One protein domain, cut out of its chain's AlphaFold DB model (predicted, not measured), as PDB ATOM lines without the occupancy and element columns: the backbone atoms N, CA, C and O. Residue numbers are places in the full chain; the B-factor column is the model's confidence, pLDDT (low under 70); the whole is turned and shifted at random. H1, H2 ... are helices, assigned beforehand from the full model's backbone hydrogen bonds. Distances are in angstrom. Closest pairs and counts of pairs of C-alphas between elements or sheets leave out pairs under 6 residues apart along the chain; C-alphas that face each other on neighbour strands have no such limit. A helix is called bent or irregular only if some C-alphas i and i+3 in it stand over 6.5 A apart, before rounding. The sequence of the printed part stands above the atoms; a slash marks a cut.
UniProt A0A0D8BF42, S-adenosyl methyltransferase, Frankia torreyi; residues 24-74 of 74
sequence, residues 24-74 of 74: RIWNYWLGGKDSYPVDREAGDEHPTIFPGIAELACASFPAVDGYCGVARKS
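AT A GLANCE: This is residues 24 to 74 of the 74 residues of the protein "S-adenosyl methyltransferase" of Frankia torreyi (UniProt A0A0D8BF42). The longest helix, H2, forms one side of a small triangle of three helices, with short H1 and H3 set steeply to it and to each other. The tail, residues 60 to 74, loops away from H2 and folds back. The 51 printed residues hold H1, H2 and H3 in that order, no named strand, and 25 residues in helices, under half; the class is all helix. It is compact, with radius of gyration of the C-alphas 10.1 A and spans of 26 by 23 by 17 A.

IN THESE COORDINATES: H2, residues 37 to 48, runs 18.3 A from C-alpha 37 at (47.369, -47.794, 16.011); it is irregular, but only just: C-alphas 44 and 47 are 6.6 A apart. H1 is residues 24 to 29, 8.9 A. H3, residues 53 to 59, 9.8 A, ends at C-alpha 59 at (45.892, -53.518, 38.597).

HOW THE PARTS SIT: H2 touches H1 with residues 39 to 43 alone, at a steep tilt of 58 degrees, the same way; the closest C-alphas, of Ile 25 and Asp 39, are 5.0 A apart. H1 touches H3, about perpendicular at 75 degrees; the closest C-alphas, of Trp 29 and Ala 54, are 5.7 A apart. H2, with residues 46 to 47 alone, and H3 only just touch, only at the corner, with 3 pairs of C-alphas within 8 A; the closest, of Pro 47 and Ile 53, are 6.3 A apart. Every O i to N i+4 pair is within hydrogen-bond range in H1 and H3, and 6 of 8 in H2.

THE WHOLE: The farthest C-alphas, of Ile 49 and Asp 65, are 28.4 A apart. The printed part has no cut, and neither link is long. Residues 61 to 74 have pLDDT under 70.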
ATOM      1  N   ARG A  24      48.236 -56.904  22.770       95.00
ATOM      2  CA  ARG A  24      48.807 -55.588  22.425       95.00
ATOM      3  C   ARG A  24      47.948 -54.444  22.961       95.00
ATOM      4  O   ARG A  24      48.488 -53.434  23.399       95.00
ATOM      5  N   ILE A  25      46.628 -54.633  22.998       93.50
ATOM      6  CA  ILE A  25      45.692 -53.719  23.671       93.50
ATOM      7  C   ILE A  25      45.997 -53.660  25.172       93.50
ATOM      8  O   ILE A  25      46.102 -52.580  25.749       93.50
ATOM      9  N   TRP A  26      46.224 -54.816  25.799       91.62
ATOM     10  CA  TRP A  26      46.626 -54.881  27.202       91.62
ATOM     11  C   TRP A  26      47.923 -54.102  27.441       91.62
ATOM     12  O   TRP A  26      47.995 -53.266  28.337       91.62
ATOM     13  N   ASN A  27      48.923 -54.303  26.577       90.44
ATOM     14  CA  ASN A  27      50.174 -53.552  26.627       90.44
ATOM     15  C   ASN A  27      49.966 -52.036  26.463       90.44
ATOM     16  O   ASN A  27      50.629 -51.251  27.134       90.44
ATOM     17  N   TYR A  28      49.021 -51.611  25.621       90.81
ATOM     18  CA  TYR A  28      48.653 -50.204  25.472       90.81
ATOM     19  C   TYR A  28      48.086 -49.600  26.768       90.81
ATOM     20  O   TYR A  28      48.566 -48.549  27.198       90.81
ATOM     21  N   TRP A  29      47.137 -50.261  27.443       89.50
ATOM     22  CA  TRP A  29      46.558 -49.747  28.699       89.50
ATOM     23  C   TRP A  29      47.584 -49.594  29.823       89.50
ATOM     24  O   TRP A  29      47.522 -48.654  30.619       89.50
ATOM     25  N   LEU A  30      48.578 -50.477  29.828       87.44
ATOM     26  CA  LEU A  30      49.722 -50.442  30.732       87.44
ATOM     27  C   LEU A  30      50.713 -49.300  30.446       87.44
ATOM     28  O   LEU A  30      51.580 -49.020  31.270       87.44
ATOM     29  N   GLY A  31      50.586 -48.609  29.310       86.44
ATOM     30  CA  GLY A  31      51.541 -47.593  28.857       86.44
ATOM     31  C   GLY A  31      52.751 -48.163  28.106       86.44
ATOM     32  O   GLY A  31      53.736 -47.454  27.896       86.44
ATOM     33  N   GLY A  32      52.692 -49.431  27.693       86.94
ATOM     34  CA  GLY A  32      53.694 -50.079  26.855       86.94
ATOM     35  C   GLY A  32      53.683 -49.574  25.406       86.94
ATOM     36  O   GLY A  32      52.706 -49.007  24.911       86.94
ATOM     37  N   LYS A  33      54.807 -49.767  24.704       88.62
ATOM     38  CA  LYS A  33      55.020 -49.257  23.332       88.62
ATOM     39  C   LYS A  33      54.739 -50.284  22.235       88.62
ATOM     40  O   LYS A  33      54.562 -49.897  21.083       88.62
ATOM     41  N   ASP A  34      54.657 -51.561  22.596       91.50
ATOM     42  CA  ASP A  34      54.360 -52.679  21.690       91.50
ATOM     43  C   ASP A  34      52.852 -52.762  21.411       91.50
ATOM     44  O   ASP A  34      52.154 -53.686  21.831       91.50
ATOM     45  N   SER A  35      52.335 -51.723  20.766       91.00
ATOM     46  CA  SER A  35      50.955 -51.605  20.304       91.00
ATOM     47  C   SER A  35      50.925 -50.819  18.997       91.00
ATOM     48  O   SER A  35      51.596 -49.787  18.859       91.00
ATOM     49  N   TYR A  36      50.148 -51.304  18.034       94.56
ATOM     50  CA  TYR A  36      49.902 -50.622  16.767       94.56
ATOM     51  C   TYR A  36      48.690 -49.686  16.890       94.56
ATOM     52  O   TYR A  36      47.901 -49.844  17.821       94.56
ATOM     53  N   PRO A  37      48.504 -48.719  15.969       95.19
ATOM     54  CA  PRO A  37      47.369 -47.794  16.011       95.19
ATOM     55  C   PRO A  37      46.009 -48.490  16.157       95.19
ATOM     56  O   PRO A  37      45.230 -48.099  17.017       95.19
ATOM     57  N   VAL A  38      45.796 -49.598  15.435       95.94
ATOM     58  CA  VAL A  38      44.558 -50.396  15.510       95.94
ATOM     59  C   VAL A  38      44.291 -50.977  16.902       95.94
ATOM     60  O   VAL A  38      43.141 -51.120  17.301       95.94
ATOM     61  N   ASP A  39      45.340 -51.289  17.670       95.31
ATOM     62  CA  ASP A  39      45.195 -51.775  19.044       95.31
ATOM     63  C   ASP A  39      44.829 -50.627  19.998       95.31
ATOM     64  O   ASP A  39      44.100 -50.834  20.963       95.31
ATOM     65  N   ARG A  40      45.330 -49.412  19.743       93.12
ATOM     66  CA  ARG A  40      45.042 -48.237  20.581       93.12
ATOM     67  C   ARG A  40      43.616 -47.759  20.373       93.12
ATOM     68  O   ARG A  40      42.908 -47.568  21.349       93.12
ATOM     69  N   GLU A  41      43.189 -47.671  19.116       93.94
ATOM     70  CA  GLU A  41      41.807 -47.350  18.744       93.94
ATOM     71  C   GLU A  41      40.834 -48.351  19.372       93.94
ATOM     72  O   GLU A  41      39.922 -47.957  20.096       93.94
ATOM     73  N   ALA A  42      41.095 -49.654  19.213       93.25
ATOM     74  CA  ALA A  42      40.299 -50.678  19.877       93.25
ATOM     75  C   ALA A  42      40.337 -50.515  21.407       93.25
ATOM     76  O   ALA A  42      39.296 -50.548  22.059       93.25
ATOM     77  N   GLY A  43      41.518 -50.312  21.995       91.38
ATOM     78  CA  GLY A  43      41.690 -50.117  23.433       91.38
ATOM     79  C   GLY A  43      40.954 -48.903  24.002       91.38
ATOM     80  O   GLY A  43      40.525 -48.965  25.153       91.38
ATOM     81  N   ASP A  44      40.780 -47.840  23.217       90.75
ATOM     82  CA  ASP A  44      40.032 -46.636  23.594       90.75
ATOM     83  C   ASP A  44      38.510 -46.845  23.490       90.75
ATOM     84  O   ASP A  44      37.751 -46.265  24.268       90.75
ATOM     85  N   GLU A  45      38.044 -47.707  22.581       90.75
ATOM     86  CA  GLU A  45      36.621 -48.041  22.424       90.75
ATOM     87  C   GLU A  45      36.116 -49.045  23.475       90.75
ATOM     88  O   GLU A  45      34.971 -48.961  23.922       90.75
ATOM     89  N   HIS A  46      36.951 -49.993  23.907       87.06
ATOM     90  CA  HIS A  46      36.547 -51.083  24.811       87.06
ATOM     91  C   HIS A  46      35.925 -50.643  26.153       87.06
ATOM     92  O   HIS A  46      34.963 -51.292  26.579       87.06
ATOM     93  N   PRO A  47      36.383 -49.565  26.823       84.06
ATOM     94  CA  PRO A  47      35.754 -49.062  28.044       84.06
ATOM     95  C   PRO A  47      34.270 -48.698  27.890       84.06
ATOM     96  O   PRO A  47      33.544 -48.691  28.881       84.06
ATOM     97  N   THR A  48      33.793 -48.440  26.664       85.69
ATOM     98  CA  THR A  48      32.363 -48.195  26.400       85.69
ATOM     99  C   THR A  48      31.506 -49.454  26.560       85.69
ATOM    100  O   THR A  48      30.329 -49.359  26.903       85.69
ATOM    101  N   ILE A  49      32.097 -50.632  26.344       88.62
ATOM    102  CA  ILE A  49      31.428 -51.939  26.411       88.62
ATOM    103  C   ILE A  49      31.668 -52.587  27.774       88.62
ATOM    104  O   ILE A  49      30.749 -53.155  28.364       88.62
ATOM    105  N   PHE A  50      32.901 -52.504  28.282       85.81
ATOM    106  CA  PHE A  50      33.285 -53.057  29.575       85.81
ATOM    107  C   PHE A  50      33.979 -51.988  30.431       85.81
ATOM    108  O   PHE A  50      35.211 -51.873  30.421       85.81
ATOM    109  N   PRO A  51      33.189 -51.185  31.170       85.81
ATOM    110  CA  PRO A  51      33.722 -50.181  32.081       85.81
ATOM    111  C   PRO A  51      34.633 -50.834  33.129       85.81
ATOM    112  O   PRO A  51      34.252 -51.833  33.740       85.81
ATOM    113  N   GLY A  52      35.828 -50.282  33.350       84.69
ATOM    114  CA  GLY A  52      36.788 -50.807  34.328       84.69
ATOM    115  C   GLY A  52      37.874 -51.726  33.756       84.69
ATOM    116  O   GLY A  52      38.757 -52.161  34.496       84.69
ATOM    117  N   ILE A  53      37.832 -52.071  32.462       87.81
ATOM    118  CA  ILE A  53      38.800 -53.014  31.875       87.81
ATOM    119  C   ILE A  53      40.236 -52.486  31.874       87.81
ATOM    120  O   ILE A  53      41.175 -53.244  32.122       87.81
ATOM    121  N   ALA A  54      40.410 -51.187  31.633       83.88
ATOM    122  CA  ALA A  54      41.723 -50.560  31.603       83.88
ATOM    123  C   ALA A  54      42.319 -50.489  33.020       83.88
ATOM    124  O   ALA A  54      43.515 -50.704  33.216       83.88
ATOM    125  N   GLU A  55      41.476 -50.261  34.023       84.50
ATOM    126  CA  GLU A  55      41.814 -50.261  35.441       84.50
ATOM    127  C   GLU A  55      42.175 -51.667  35.930       84.50
ATOM    128  O   GLU A  55      43.153 -51.827  36.660       84.50
ATOM    129  N   LEU A  56      41.450 -52.698  35.484       86.31
ATOM    130  CA  LEU A  56      41.800 -54.097  35.745       86.31
ATOM    131  C   LEU A  56      43.153 -54.459  35.132       86.31
ATOM    132  O   LEU A  56      43.972 -55.106  35.788       86.31
ATOM    133  N   ALA A  57      43.408 -54.019  33.898       85.56
ATOM    134  CA  ALA A  57      44.700 -54.223  33.263       85.56
ATOM    135  C   ALA A  57      45.820 -53.556  34.063       85.56
ATOM    136  O   ALA A  57      46.806 -54.206  34.404       85.56
ATOM    137  N   CYS A  58      45.621 -52.305  34.463       80.81
ATOM    138  CA  CYS A  58      46.533 -51.555  35.321       80.81
ATOM    139  C   CYS A  58      46.791 -52.249  36.675       80.81
ATOM    140  O   CYS A  58      47.936 -52.334  37.111       80.81
ATOM    141  N   ALA A  59      45.767 -52.825  37.312       83.31
ATOM    142  CA  ALA A  59      45.892 -53.518  38.597       83.31
ATOM    143  C   ALA A  59      46.646 -54.860  38.520       83.31
ATOM    144  O   ALA A  59      47.098 -55.370  39.546       83.31
ATOM    145  N   SER A  60      46.770 -55.449  37.327       79.12
ATOM    146  CA  SER A  60      47.419 -56.754  37.142       79.12
ATOM    147  C   SER A  60      48.939 -56.733  37.336       79.12
ATOM    148  O   SER A  60      49.526 -57.784  37.597       79.12
ATOM    149  N   PHE A  61      49.578 -55.560  37.261       68.06
ATOM    150  CA  PHE A  61      51.006 -55.404  37.525       68.06
ATOM    151  C   PHE A  61      51.219 -54.712  38.876       68.06
ATOM    152  O   PHE A  61      50.550 -53.718  39.168       68.06
ATOM    153  N   PRO A  62      52.132 -55.218  39.732       58.09
ATOM    154  CA  PRO A  62      52.464 -54.538  40.976       58.09
ATOM    155  C   PRO A  62      52.942 -53.127  40.644       58.09
ATOM    156  O   PRO A  62      53.649 -52.946  39.654       58.09
ATOM    157  N   ALA A  63      52.539 -52.155  41.467       52.28
ATOM    158  CA  ALA A  63      52.839 -50.734  41.327       52.28
ATOM    159  C   ALA A  63      54.356 -50.459  41.330       52.28
ATOM    160  O   ALA A  63      54.926 -49.995  42.313       52.28
ATOM    161  N   VAL A  64      55.026 -50.773  40.227       50.91
ATOM    162  CA  VAL A  64      56.282 -50.154  39.842       50.91
ATOM    163  C   VAL A  64      55.887 -48.828  39.208       50.91
ATOM    164  O   VAL A  64      55.102 -48.792  38.259       50.91
ATOM    165  N   ASP A  65      56.334 -47.735  39.819       50.69
ATOM    166  CA  ASP A  65      56.003 -46.365  39.431       50.69
ATOM    167  C   ASP A  65      55.969 -46.184  37.901       50.69
ATOM    168  O   ASP A  65      56.972 -46.369  37.212       50.69
ATOM    169  N   GLY A  66      54.802 -45.803  37.365       56.62
ATOM    170  CA  GLY A  66      54.664 -45.318  35.985       56.62
ATOM    171  C   GLY A  66      53.984 -46.243  34.966       56.62
ATOM    172  O   GLY A  66      53.745 -45.793  33.846       56.62
ATOM    173  N   TYR A  67      53.612 -47.476  35.317       55.84
ATOM    174  CA  TYR A  67      52.942 -48.417  34.398       55.84
ATOM    175  C   TYR A  67      51.402 -48.319  34.467       55.84
ATOM    176  O   TYR A  67      50.739 -49.208  34.985       55.84
ATOM    177  N   CYS A  68      50.823 -47.187  34.032       65.94
ATOM    178  CA  CYS A  68      49.365 -46.981  33.893       65.94
ATOM    179  C   CYS A  68      49.068 -45.618  33.229       65.94
ATOM    180  O   CYS A  68      48.661 -44.657  33.888       65.94
ATOM    181  N   GLY A  69      49.373 -45.482  31.934       58.25
ATOM    182  CA  GLY A  69      49.300 -44.192  31.227       58.25
ATOM    183  C   GLY A  69      47.912 -43.820  30.689       58.25
ATOM    184  O   GLY A  69      47.600 -42.635  30.591       58.25
ATOM    185  N   VAL A  70      47.081 -44.813  30.351       58.41
ATOM    186  CA  VAL A  70      45.812 -44.609  29.617       58.41
ATOM    187  C   VAL A  70      44.583 -44.739  30.520       58.41
ATOM    188  O   VAL A  70      43.654 -43.947  30.394       58.41
ATOM    189  N   ALA A  71      44.602 -45.647  31.502       53.97
ATOM    190  CA  ALA A  71      43.463 -45.913  32.393       53.97
ATOM    191  C   ALA A  71      43.117 -44.767  33.374       53.97
ATOM    192  O   ALA A  71      42.199 -44.897  34.173       53.97
ATOM    193  N   ARG A  72      43.850 -43.644  33.352       50.53
ATOM    194  CA  ARG A  72      43.592 -42.468  34.208       50.53
ATOM    195  C   ARG A  72      42.943 -41.289  33.481       50.53
ATOM    196  O   ARG A  72      42.882 -40.197  34.045       50.53
ATOM    197  N   LYS A  73      42.474 -41.470  32.245       46.75
ATOM    198  CA  LYS A  73      41.701 -40.432  31.555       46.75
ATOM    199  C   LYS A  73      40.252 -40.489  32.061       46.75
ATOM    200  O   LYS A  73      39.509 -41.385  31.688       46.75
ATOM    201  N   SER A  74      39.958 -39.578  32.995       42.16
ATOM    202  CA  SER A  74      38.649 -39.319  33.619       42.16
ATOM    203  C   SER A  74      37.523 -39.069  32.626       42.16
ATOM    204  O   SER A  74      37.820 -38.517  31.540       42.16
TER     205      SER A  74